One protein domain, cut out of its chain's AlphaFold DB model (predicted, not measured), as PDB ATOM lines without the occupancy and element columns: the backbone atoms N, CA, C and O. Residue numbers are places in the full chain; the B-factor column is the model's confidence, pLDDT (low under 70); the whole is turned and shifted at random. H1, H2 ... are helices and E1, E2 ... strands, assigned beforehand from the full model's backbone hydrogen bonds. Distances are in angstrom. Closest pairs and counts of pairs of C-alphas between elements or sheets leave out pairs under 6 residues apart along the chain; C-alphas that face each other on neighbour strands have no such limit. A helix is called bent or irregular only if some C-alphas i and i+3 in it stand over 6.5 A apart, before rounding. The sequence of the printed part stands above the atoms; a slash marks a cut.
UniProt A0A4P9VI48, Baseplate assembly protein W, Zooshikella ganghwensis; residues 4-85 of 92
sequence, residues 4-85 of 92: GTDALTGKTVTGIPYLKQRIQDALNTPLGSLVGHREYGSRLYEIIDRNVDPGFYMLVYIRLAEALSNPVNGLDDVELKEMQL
ATOM      1  N   GLY A   4      32.949  34.771 -32.285       96.19
ATOM      2  CA  GLY A   4      33.159  36.192 -32.506       96.19
ATOM      3  C   GLY A   4      34.464  36.450 -33.236       96.19
ATOM      4  O   GLY A   4      34.963  35.593 -33.969       96.19
ATOM      5  N   THR A   5      35.014  37.635 -33.017       97.81
ATOM      6  CA  THR A   5      36.232  38.105 -33.672       97.81
ATOM      7  C   THR A   5      37.310  38.340 -32.628       97.81
ATOM      8  O   THR A   5      37.066  38.971 -31.600       97.81
ATOM      9  N   ASP A   6      38.497  37.811 -32.896       97.62
ATOM     10  CA  ASP A   6      39.667  37.992 -32.055       97.62
ATOM     11  C   ASP A   6      40.104  39.461 -32.077       97.62
ATOM     12  O   ASP A   6      40.323  40.035 -33.147       97.62
ATOM     13  N   ALA A   7      40.216  40.071 -30.896       95.69
ATOM     14  CA  ALA A   7      40.467  41.507 -30.765       95.69
ATOM     15  C   ALA A   7      41.845  41.949 -31.299       95.69
ATOM     16  O   ALA A   7      42.014  43.116 -31.646       95.69
ATOM     17  N   LEU A   8      42.825  41.040 -31.372       96.56
ATOM     18  CA  LEU A   8      44.195  41.354 -31.794       96.56
ATOM     19  C   LEU A   8      44.441  41.019 -33.266       96.56
ATOM     20  O   LEU A   8      45.144  41.741 -33.967       96.56
ATOM     21  N   THR A   9      43.886  39.906 -33.739       97.06
ATOM     22  CA  THR A   9      44.160  39.359 -35.073       97.06
ATOM     23  C   THR A   9      43.043  39.623 -36.078       97.06
ATOM     24  O   THR A   9      43.263  39.454 -37.278       97.06
ATOM     25  N   GLY A  10      41.840  39.981 -35.619       97.12
ATOM     26  CA  GLY A  10      40.661  40.176 -36.466       97.12
ATOM     27  C   GLY A  10      40.091  38.887 -37.071       97.12
ATOM     28  O   GLY A  10      39.153  38.941 -37.865       97.12
ATOM     29  N   LYS A  11      40.641  37.716 -36.728       97.50
ATOM     30  CA  LYS A  11      40.168  36.420 -37.227       97.50
ATOM     31  C   LYS A  11      38.953  35.938 -36.442       97.50
ATOM     32  O   LYS A  11      38.750  36.316 -35.291       97.50
ATOM     33  N   THR A  12      38.169  35.050 -37.042       97.88
ATOM     34  CA  THR A  12      37.087  34.363 -36.330       97.88
ATOM     35  C   THR A  12      37.660  33.504 -35.204       97.88
ATOM     36  O   THR A  12      38.537  32.673 -35.437       97.88
ATOM     37  N   VAL A  13      37.124  33.673 -33.999       97.50
ATOM     38  CA  VAL A  13      37.475  32.905 -32.804       97.50
ATOM     39  C   VAL A  13      36.215  32.265 -32.227       97.50
ATOM     40  O   VAL A  13      35.135  32.859 -32.224       97.50
ATOM     41  N   THR A  14      36.323  31.022 -31.767       96.81
ATOM     42  CA  THR A  14      35.176  30.233 -31.303       96.81
ATOM     43  C   THR A  14      35.509  29.497 -30.012       96.81
ATOM     44  O   THR A  14      36.677  29.297 -29.678       96.81
ATOM     45  N   GLY A  15      34.483  29.091 -29.264       95.31
ATOM     46  CA  GLY A  15      34.650  28.198 -28.116       95.31
ATOM     47  C   GLY A  15      35.449  28.800 -26.956       95.31
ATOM     48  O   GLY A  15      35.214  29.942 -26.571       95.31
ATOM     49  N   ILE A  16      36.360  28.014 -26.362       95.69
ATOM     50  CA  ILE A  16      37.124  28.411 -25.160       95.69
ATOM     51  C   ILE A  16      37.996  29.655 -25.401       95.69
ATOM     52  O   ILE A  16      37.965  30.544 -24.552       95.69
ATOM     53  N   PRO A  17      38.754  29.775 -26.511       96.19
ATOM     54  CA  PRO A  17      39.487  31.006 -26.808       96.19
ATOM     55  C   PRO A  17      38.596  32.252 -26.797       96.19
ATOM     56  O   PRO A  17      38.948  33.251 -26.176       96.19
ATOM     57  N   TYR A  18      37.401  32.165 -27.390       96.69
ATOM     58  CA  TYR A  18      36.472  33.293 -27.396       96.69
ATOM     59  C   TYR A  18      35.867  33.569 -26.013       96.69
ATOM     60  O   TYR A  18      35.668  34.721 -25.639       96.69
ATOM     61  N   LEU A  19      35.610  32.527 -25.216       96.38
ATOM     62  CA  LEU A  19      35.191  32.686 -23.823       96.38
ATOM     63  C   LEU A  19      36.255  33.420 -22.993       96.38
ATOM     64  O   LEU A  19      35.910  34.324 -22.240       96.38
ATOM     65  N   LYS A  20      37.539  33.071 -23.151       96.25
ATOM     66  CA  LYS A  20      38.643  33.760 -22.462       96.25
ATOM     67  C   LYS A  20      38.674  35.245 -22.804       96.25
ATOM     68  O   LYS A  20      38.767  36.056 -21.889       96.25
ATOM     69  N   GLN A  21      38.535  35.584 -24.086       97.25
ATOM     70  CA  GLN A  21      38.459  36.974 -24.528       97.25
ATOM     71  C   GLN A  21      37.279  37.703 -23.874       97.25
ATOM     72  O   GLN A  21      37.473  38.741 -23.261       97.25
ATOM     73  N   ARG A  22      36.073  37.121 -23.895       97.00
ATOM     74  CA  ARG A  22      34.885  37.728 -23.267       97.00
ATOM     75  C   ARG A  22      35.044  37.947 -21.761       97.00
ATOM     76  O   ARG A  22      34.623  38.977 -21.246       97.00
ATOM     77  N   ILE A  23      35.660  36.996 -21.053       96.81
ATOM     78  CA  ILE A  23      35.980  37.159 -19.629       96.81
ATOM     79  C   ILE A  23      36.965  38.320 -19.448       96.81
ATOM     80  O   ILE A  23      36.738  39.176 -18.601       96.81
ATOM     81  N   GLN A  24      38.029  38.392 -20.252       96.88
ATOM     82  CA  GLN A  24      38.989  39.500 -20.194       96.88
ATOM     83  C   GLN A  24      38.325  40.852 -20.473       96.88
ATOM     84  O   GLN A  24      38.578  41.804 -19.738       96.88
ATOM     85  N   ASP A  25      37.449  40.932 -21.474       97.06
ATOM     86  CA  ASP A  25      36.718  42.151 -21.818       97.06
ATOM     87  C   ASP A  25      35.845  42.621 -20.640       97.06
ATOM     88  O   ASP A  25      35.861  43.801 -20.284       97.06
ATOM     89  N   ALA A  26      35.107  41.705 -20.003       97.31
ATOM     90  CA  ALA A  26      34.244  42.015 -18.862       97.31
ATOM     91  C   ALA A  26      35.046  42.438 -17.619       97.31
ATOM     92  O   ALA A  26      34.671  43.383 -16.927       97.31
ATOM     93  N   LEU A  27      36.161  41.761 -17.332       96.62
ATOM     94  CA  LEU A  27      36.982  42.047 -16.156       96.62
ATOM     95  C   LEU A  27      37.786  43.345 -16.299       96.62
ATOM     96  O   LEU A  27      37.880  44.100 -15.332       96.62
ATOM     97  N   ASN A  28      38.324  43.632 -17.485       96.31
ATOM     98  CA  ASN A  28      39.183  44.798 -17.711       96.31
ATOM     99  C   ASN A  28      38.414  46.093 -17.983       96.31
ATOM    100  O   ASN A  28      39.008  47.167 -17.924       96.31
ATOM    101  N   THR A  29      37.117  46.020 -18.282       97.69
ATOM    102  CA  THR A  29      36.296  47.216 -18.491       97.69
ATOM    103  C   THR A  29      35.787  47.731 -17.143       97.69
ATOM    104  O   THR A  29      35.029  47.018 -16.484       97.69
ATOM    105  N   PRO A  30      36.141  48.957 -16.705       97.62
ATOM    106  CA  PRO A  30      35.583  49.518 -15.480       97.62
ATOM    107  C   PRO A  30      34.071  49.697 -15.615       97.62
ATOM    108  O   PRO A  30      33.601  50.269 -16.605       97.62
ATOM    109  N   LEU A  31      33.309  49.240 -14.624       97.56
ATOM    110  CA  LEU A  31      31.862  49.435 -14.589       97.56
ATOM    111  C   LEU A  31      31.520  50.926 -14.741       97.56
ATOM    112  O   LEU A  31      32.142  51.790 -14.124       97.56
ATOM    113  N   GLY A  32      30.551  51.240 -15.596       96.81
ATOM    114  CA  GLY A  32      30.164  52.615 -15.894       96.81
ATOM    115  C   GLY A  32      31.051  53.327 -16.914       96.81
ATOM    116  O   GLY A  32      30.701  54.430 -17.325       96.81
ATOM    117  N   SER A  33      32.154  52.742 -17.388       97.50
ATOM    118  CA  SER A  33      33.014  53.390 -18.395       97.50
ATOM    119  C   SER A  33      32.459  53.294 -19.821       97.50
ATOM    120  O   SER A  33      32.613  54.235 -20.603       97.50
ATOM    121  N   LEU A  34      31.751  52.207 -20.147       97.06
ATOM    122  CA  LEU A  34      31.264  51.941 -21.498       97.06
ATOM    123  C   LEU A  34      30.046  52.813 -21.849       97.06
ATOM    124  O   LEU A  34      28.987  52.745 -21.219       97.06
ATOM    125  N   VAL A  35      30.189  53.654 -22.876       97.12
ATOM    126  CA  VAL A  35      29.124  54.563 -23.333       97.12
ATOM    127  C   VAL A  35      27.952  53.754 -23.893       97.12
ATOM    128  O   VAL A  35      28.142  52.854 -24.702       97.12
ATOM    129  N   GLY A  36      26.730  54.066 -23.451       96.56
ATOM    130  CA  GLY A  36      25.512  53.353 -23.863       96.56
ATOM    131  C   GLY A  36      25.274  52.012 -23.158       96.56
ATOM    132  O   GLY A  36      24.154  51.520 -23.180       96.56
ATOM    133  N   HIS A  37      26.278  51.467 -22.463       96.56
ATOM    134  CA  HIS A  37      26.202  50.195 -21.736       96.56
ATOM    135  C   HIS A  37      26.901  50.300 -20.376       96.56
ATOM    136  O   HIS A  37      27.846  49.578 -20.076       96.56
ATOM    137  N   ARG A  38      26.439  51.232 -19.538       96.88
ATOM    138  CA  ARG A  38      27.090  51.567 -18.258       96.88
ATOM    139  C   ARG A  38      27.102  50.407 -17.251       96.88
ATOM    140  O   ARG A  38      28.008  50.343 -16.433       96.88
ATOM    141  N   GLU A  39      26.159  49.476 -17.358       97.31
ATOM    142  CA  GLU A  39      26.074  48.281 -16.502       97.31
ATOM    143  C   GLU A  39      27.054  47.159 -16.904       97.31
ATOM    144  O   GLU A  39      27.123  46.129 -16.233       97.31
ATOM    145  N   TYR A  40      27.798  47.331 -18.002       98.06
ATOM    146  CA  TYR A  40      28.829  46.392 -18.439       98.06
ATOM    147  C   TYR A  40      30.163  46.658 -17.731       98.06
ATOM    148  O   TYR A  40      30.587  47.810 -17.593       98.06
ATOM    149  N   GLY A  41      30.857  45.581 -17.368       97.81
ATOM    150  CA  GLY A  41      32.216  45.603 -16.844       97.81
ATOM    151  C   GLY A  41      32.342  45.018 -15.440       97.81
ATOM    152  O   GLY A  41      31.527  44.203 -14.994       97.81
ATOM    153  N   SER A  42      33.387  45.446 -14.733       97.94
ATOM    154  CA  SER A  42      33.699  45.004 -13.377       97.94
ATOM    155  C   SER A  42      34.122  46.157 -12.467       97.94
ATOM    156  O   SER A  42      34.518  47.239 -12.906       97.94
ATOM    157  N   ARG A  43      34.078  45.895 -11.160       97.56
ATOM    158  CA  ARG A  43      34.596  46.789 -10.114       97.56
ATOM    159  C   ARG A  43      35.996  46.388  -9.640       97.56
ATOM    160  O   ARG A  43      36.417  46.793  -8.561       97.56
ATOM    161  N   LEU A  44      36.731  45.592 -10.426       95.75
ATOM    162  CA  LEU A  44      38.092  45.171 -10.068       95.75
ATOM    163  C   LEU A  44      39.050  46.349  -9.895       95.75
ATOM    164  O   LEU A  44      39.954  46.279  -9.067       95.75
ATOM    165  N   TYR A  45      38.818  47.448 -10.615       95.00
ATOM    166  CA  TYR A  45      39.621  48.664 -10.498       95.00
ATOM    167  C   TYR A  45      39.628  49.257  -9.076       95.00
ATOM    168  O   TYR A  45      40.576  49.940  -8.717       95.00
ATOM    169  N   GLU A  46      38.616  48.972  -8.244       94.81
ATOM    170  CA  GLU A  46      38.561  49.419  -6.842       94.81
ATOM    171  C   GLU A  46      39.544  48.671  -5.927       94.81
ATOM    172  O   GLU A  46      39.741  49.057  -4.773       94.81
ATOM    173  N   ILE A  47      40.103  47.556  -6.406       94.62
ATOM    174  CA  ILE A  47      41.031  46.710  -5.649       94.62
ATOM    175  C   ILE A  47      42.490  46.981  -6.029       94.62
ATOM    176  O   ILE A  47      43.389  46.672  -5.249       94.62
ATOM    177  N   ILE A  48      42.727  47.563  -7.204       92.00
ATOM    178  CA  ILE A  48      44.073  47.878  -7.688       92.00
ATOM    179  C   ILE A  48      44.805  48.753  -6.656       92.00
ATOM    180  O   ILE A  48      44.193  49.596  -5.998       92.00
ATOM    181  N   ASP A  49      46.104  48.504  -6.485       93.50
ATOM    182  CA  ASP A  49      47.009  49.188  -5.547       93.50
ATOM    183  C   ASP A  49      46.650  49.077  -4.054       93.50
ATOM    184  O   ASP A  49      47.218  49.774  -3.209       93.50
ATOM    185  N   ARG A  50      45.746  48.165  -3.680       92.94
ATOM    186  CA  ARG A  50      45.534  47.808  -2.273       92.94
ATOM    187  C   ARG A  50      46.605  46.838  -1.784       92.94
ATOM    188  O   ARG A  50      47.029  45.942  -2.508       92.94
ATOM    189  N   ASN A  51      46.963  46.963  -0.506       92.38
ATOM    190  CA  ASN A  51      47.795  45.972   0.173       92.38
ATOM    191  C   ASN A  51      47.126  44.588   0.154       92.38
ATOM    192  O   ASN A  51      45.906  44.475   0.303       92.38
ATOM    193  N   VAL A  52      47.939  43.540   0.018       91.69
ATOM    194  CA  VAL A  52      47.477  42.149   0.025       91.69
ATOM    195  C   VAL A  52      47.323  41.674   1.471       91.69
ATOM    196  O   VAL A  52      48.278  41.254   2.121       91.69
ATOM    197  N   ASP A  53      46.102  41.772   1.986       91.75
ATOM    198  CA  ASP A  53      45.692  41.289   3.307       91.75
ATOM    199  C   ASP A  53      44.541  40.260   3.189       91.75
ATOM    200  O   ASP A  53      44.005  40.045   2.100       91.75
ATOM    201  N   PRO A  54      44.117  39.576   4.268       91.00
ATOM    202  CA  PRO A  54      42.992  38.636   4.192       91.00
ATOM    203  C   PRO A  54      41.697  39.231   3.604       91.00
ATOM    204  O   PRO A  54      40.946  38.536   2.916       91.00
ATOM    205  N   GLY A  55      41.437  40.520   3.834       93.88
ATOM    206  CA  GLY A  55      40.304  41.244   3.262       93.88
ATOM    207  C   GLY A  55      40.464  41.524   1.768       93.88
ATOM    208  O   GLY A  55      39.469  41.509   1.043       93.88
ATOM    209  N   PHE A  56      41.692  41.712   1.280       93.75
ATOM    210  CA  PHE A  56      41.991  41.810  -0.151       93.75
ATOM    211  C   PHE A  56      41.504  40.571  -0.908       93.75
ATOM    212  O   PHE A  56      40.754  40.708  -1.873       93.75
ATOM    213  N   TYR A  57      41.843  39.361  -0.446       92.31
ATOM    214  CA  TYR A  57      41.420  38.121  -1.113       92.31
ATOM    215  C   TYR A  57      39.894  37.978  -1.156       92.31
ATOM    216  O   TYR A  57      39.332  37.620  -2.191       92.31
ATOM    217  N   MET A  58      39.219  38.315  -0.052       93.50
ATOM    218  CA  MET A  58      37.756  38.319   0.007       93.50
ATOM    219  C   MET A  58      37.160  39.296  -1.013       93.50
ATOM    220  O   MET A  58      36.221  38.956  -1.729       93.50
ATOM    221  N   LEU A  59      37.719  40.502  -1.124       95.38
ATOM    222  CA  LEU A  59      37.259  41.487  -2.098       95.38
ATOM    223  C   LEU A  59      37.481  41.017  -3.531       95.38
ATOM    224  O   LEU A  59      36.562  41.132  -4.335       95.38
ATOM    225  N   VAL A  60      38.650  40.458  -3.851       94.31
ATOM    226  CA  VAL A  60      38.921  39.889  -5.180       94.31
ATOM    227  C   VAL A  60      37.868  38.844  -5.536       94.31
ATOM    228  O   VAL A  60      37.283  38.921  -6.617       94.31
ATOM    229  N   TYR A  61      37.567  37.929  -4.611       94.38
ATOM    230  CA  TYR A  61      36.523  36.925  -4.804       94.38
ATOM    231  C   TYR A  61      35.166  37.570  -5.105       94.38
ATOM    232  O   TYR A  61      34.544  37.250  -6.118       94.38
ATOM    233  N   ILE A  62      34.732  38.522  -4.271       95.56
ATOM    234  CA  ILE A  62      33.447  39.213  -4.439       95.56
ATOM    235  C   ILE A  62      33.384  39.912  -5.802       95.56
ATOM    236  O   ILE A  62      32.416  39.725  -6.531       95.56
ATOM    237  N   ARG A  63      34.411  40.675  -6.191       96.88
ATOM    238  CA  ARG A  63      34.391  41.443  -7.450       96.88
ATOM    239  C   ARG A  63      34.410  40.569  -8.688       96.88
ATOM    240  O   ARG A  63      33.739  40.895  -9.665       96.88
ATOM    241  N   LEU A  64      35.164  39.473  -8.658       95.44
ATOM    242  CA  LEU A  64      35.161  38.514  -9.754       95.44
ATOM    243  C   LEU A  64      33.810  37.795  -9.840       95.44
ATOM    244  O   LEU A  64      33.268  37.675 -10.935       95.44
ATOM    245  N   ALA A  65      33.236  37.375  -8.710       95.44
ATOM    246  CA  ALA A  65      31.922  36.739  -8.679       95.44
ATOM    247  C   ALA A  65      30.806  37.680  -9.167       95.44
ATOM    248  O   ALA A  65      29.985  37.266  -9.986       95.44
ATOM    249  N   GLU A  66      30.808  38.946  -8.733       96.00
ATOM    250  CA  GLU A  66      29.898  40.001  -9.207       96.00
ATOM    251  C   GLU A  66      29.995  40.165 -10.730       96.00
ATOM    252  O   GLU A  66      28.980  40.148 -11.423       96.00
ATOM    253  N   ALA A  67      31.214  40.280 -11.266       96.81
ATOM    254  CA  ALA A  67      31.426  40.475 -12.695       96.81
ATOM    255  C   ALA A  67      31.010  39.251 -13.524       96.81
ATOM    256  O   ALA A  67      30.369  39.400 -14.562       96.81
ATOM    257  N   LEU A  68      31.341  38.037 -13.079       95.62
ATOM    258  CA  LEU A  68      30.991  36.814 -13.805       95.62
ATOM    259  C   LEU A  68      29.489  36.504 -13.745       95.62
ATOM    260  O   LEU A  68      28.951  35.955 -14.701       95.62
ATOM    261  N   SER A  69      28.814  36.878 -12.655       94.81
ATOM    262  CA  SER A  69      27.374  36.643 -12.472       94.81
ATOM    263  C   SER A  69      26.494  37.740 -13.077       94.81
ATOM    264  O   SER A  69      25.274  37.591 -13.122       94.81
ATOM    265  N   ASN A  70      27.078  38.854 -13.530       95.44
ATOM    266  CA  ASN A  70      26.328  39.945 -14.140       95.44
ATOM    267  C   ASN A  70      25.836  39.538 -15.547       95.44
ATOM    268  O   ASN A  70      26.659  39.387 -16.458       95.44
ATOM    269  N   PRO A  71      24.514  39.434 -15.784       94.25
ATOM    270  CA  PRO A  71      23.981  39.038 -17.087       94.25
ATOM    271  C   PRO A  71      24.335  40.032 -18.203       94.25
ATOM    272  O   PRO A  71      24.435  39.637 -19.364       94.25
ATOM    273  N   VAL A  72      24.588  41.306 -17.873       96.62
ATOM    274  CA  VAL A  72      24.975  42.339 -18.849       96.62
ATOM    275  C   VAL A  72      26.365  42.076 -19.434       96.62
ATOM    276  O   VAL A  72      26.613  42.424 -20.586       96.62
ATOM    277  N   ASN A  73      27.245  41.382 -18.703       96.69
ATOM    278  CA  ASN A  73      28.560  40.970 -19.208       96.69
ATOM    279  C   ASN A  73      28.466  39.856 -20.260       96.69
ATOM    280  O   ASN A  73      29.466  39.462 -20.862       96.69
ATOM    281  N   GLY A  74      27.253  39.355 -20.509       94.00
ATOM    282  CA  GLY A  74      26.963  38.431 -21.585       94.00
ATOM    283  C   GLY A  74      27.636  37.082 -21.406       94.00
ATOM    284  O   GLY A  74      27.848  36.431 -22.421       94.00
ATOM    285  N   LEU A  75      27.990  36.685 -20.174       94.69
ATOM    286  CA  LEU A  75      28.591  35.402 -19.754       94.69
ATOM    287  C   LEU A  75      27.533  34.380 -19.281       94.69
ATOM    288  O   LEU A  75      27.817  33.490 -18.492       94.69
ATOM    289  N   ASP A  76      26.316  34.490 -19.801       92.12
ATOM    290  CA  ASP A  76      25.147  33.646 -19.511       92.12
ATOM    291  C   ASP A  76      25.277  32.174 -19.954       92.12
ATOM    292  O   ASP A  76      24.444  31.340 -19.611       92.12
ATOM    293  N   ASP A  77      26.314  31.837 -20.723       92.62
ATOM    294  CA  ASP A  77      26.624  30.484 -21.189       92.62
ATOM    295  C   ASP A  77      27.580  29.712 -20.265       92.62
ATOM    296  O   ASP A  77      27.967  28.586 -20.597       92.62
ATOM    297  N   VAL A  78      27.977  30.295 -19.129       91.31
ATOM    298  CA  VAL A  78      28.865  29.675 -18.140       91.31
ATOM    299  C   VAL A  78      28.393  29.934 -16.710       91.31
ATOM    300  O   VAL A  78      27.750  30.933 -16.418       91.31
ATOM    301  N   GLU A  79      28.754  29.027 -15.807       90.31
ATOM    302  CA  GLU A  79      28.467  29.136 -14.377       90.31
ATOM    303  C   GLU A  79      29.777  29.038 -13.590       90.31
ATOM    304  O   GLU A  79      30.589  28.131 -13.814       90.31
ATOM    305  N   LEU A  80      29.993  29.978 -12.668       91.69
ATOM    306  CA  LEU A  80      31.130  29.941 -11.757       91.69
ATOM    307  C   LEU A  80      30.918  28.820 -10.731       91.69
ATOM    308  O   LEU A  80      30.021  28.903  -9.899       91.69
ATOM    309  N   LYS A  81      31.766  27.789 -10.771       93.12
ATOM    310  CA  LYS A  81      31.726  26.683  -9.800       93.12
ATOM    311  C   LYS A  81      32.689  26.869  -8.638       93.12
ATOM    312  O   LYS A  81      32.334  26.639  -7.490       93.12
ATOM    313  N   GLU A  82      33.918  27.254  -8.950       92.62
ATOM    314  CA  GLU A  82      35.001  27.357  -7.981       92.62
ATOM    315  C   GLU A  82      35.951  28.483  -8.392       92.62
ATOM    316  O   GLU A  82      36.154  28.741  -9.580       92.62
ATOM    317  N   MET A  83      36.537  29.143  -7.395       91.00
ATOM    318  CA  MET A  83      37.597  30.125  -7.570       91.00
ATOM    319  C   MET A  83      38.696  29.845  -6.555       91.00
ATOM    320  O   MET A  83      38.442  29.834  -5.352       91.00
ATOM    321  N   GLN A  84      39.914  29.646  -7.048       90.00
ATOM    322  CA  GLN A  84      41.102  29.464  -6.223       90.00
ATOM    323  C   GLN A  84      42.006  30.682  -6.395       90.00
ATOM    324  O   GLN A  84      42.297  31.096  -7.518       90.00
ATOM    325  N   LEU A  85      42.421  31.268  -5.275       84.31
ATOM    326  CA  LEU A  85      43.360  32.382  -5.240       84.31
ATOM    327  C   LEU A  85      44.725  31.831  -4.844       84.31
ATOM    328  O   LEU A  85      44.893  31.323  -3.737       84.31
TER     329      LEU A  85
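AT A GLANCE: This is residues 4 to 85 of the 92 residues of the protein "Baseplate assembly protein W" of Zooshikella ganghwensis (UniProt A0A4P9VI48). Two helices, H1 and H2, meet near their last residues and open away from each other as a wide V, with a small strand loop, residues 4 to 14, before the free end of H1. The long link, residues 29 to 53, loops out beyond the corner of the V and then runs beside H2 to that helix's far end, where residues 49 to 55 stick out; the last stretch, residues 70 to 85, turns beside H1 and folds back along another side of H2. The printed part has 82 residues, with one named strand and two named helices in the order E1, H1, H2; the class is mostly helix, though under half of the residues are in named elements. The whole is only just compact, close to loose, with a radius of gyration of the C-alphas of 13.8 A, and it spans 41 by 30 by 23 A.

HOW THE PARTS SIT: Start at residues 4 to 5, which pair antiparallel with residues 12 to 13 of E1, the strand of residues 12 to 14. E1 pairs with no named strand. Go on to H1, residues 15 to 28, which meets E1 only through their link. Then look for H2, residues 54 to 69, which touches H1 with its residues 64 to 68 alone, while H1 touches it with residues 23 to 27 alone. Their closest C-alphas are those of Leu 27 and Ala 67, 6.7 A apart. The two helices run opposite ways at a steep tilt of 58 degrees, and their centres are 17.5 A apart. E1 and H2 are apart. In both H1 and H2 every O i to N i+4 pair is within hydrogen-bond range.

IN THESE COORDINATES: Find C-alpha 12 at (37.087, 34.363, -36.330), where E1 begins; it ends at Thr 14, 6.8 A on. Gly 15 opens H1, with its C-alpha at (34.650, 28.198, -28.116), and from there the helix runs 20.1 A to Asn 28. H2, the longest helix, begins at Pro 54 and runs 22.9 A to Ser 69, whose C-alpha is at (27.374, 36.643, -12.472). Neither helix is bent.

THE WHOLE: Look for the two C-alphas farthest apart at Lys 11 and Pro 54, 41.6 A from each other. From E1 to H1 the link is tight, with 0 residues between them; from H1 to H2 it is long, with 25. Residues 49 to 55, of which 54 and 55 belong to H2, stand free. After H2, residues 70 to 85 hold no named element. The printed part has no cut from residue 4 to residue 85. In the B-factor column you will find a mean pLDDT of 95.2 for the printed part of this model, and no printed residue is under 70.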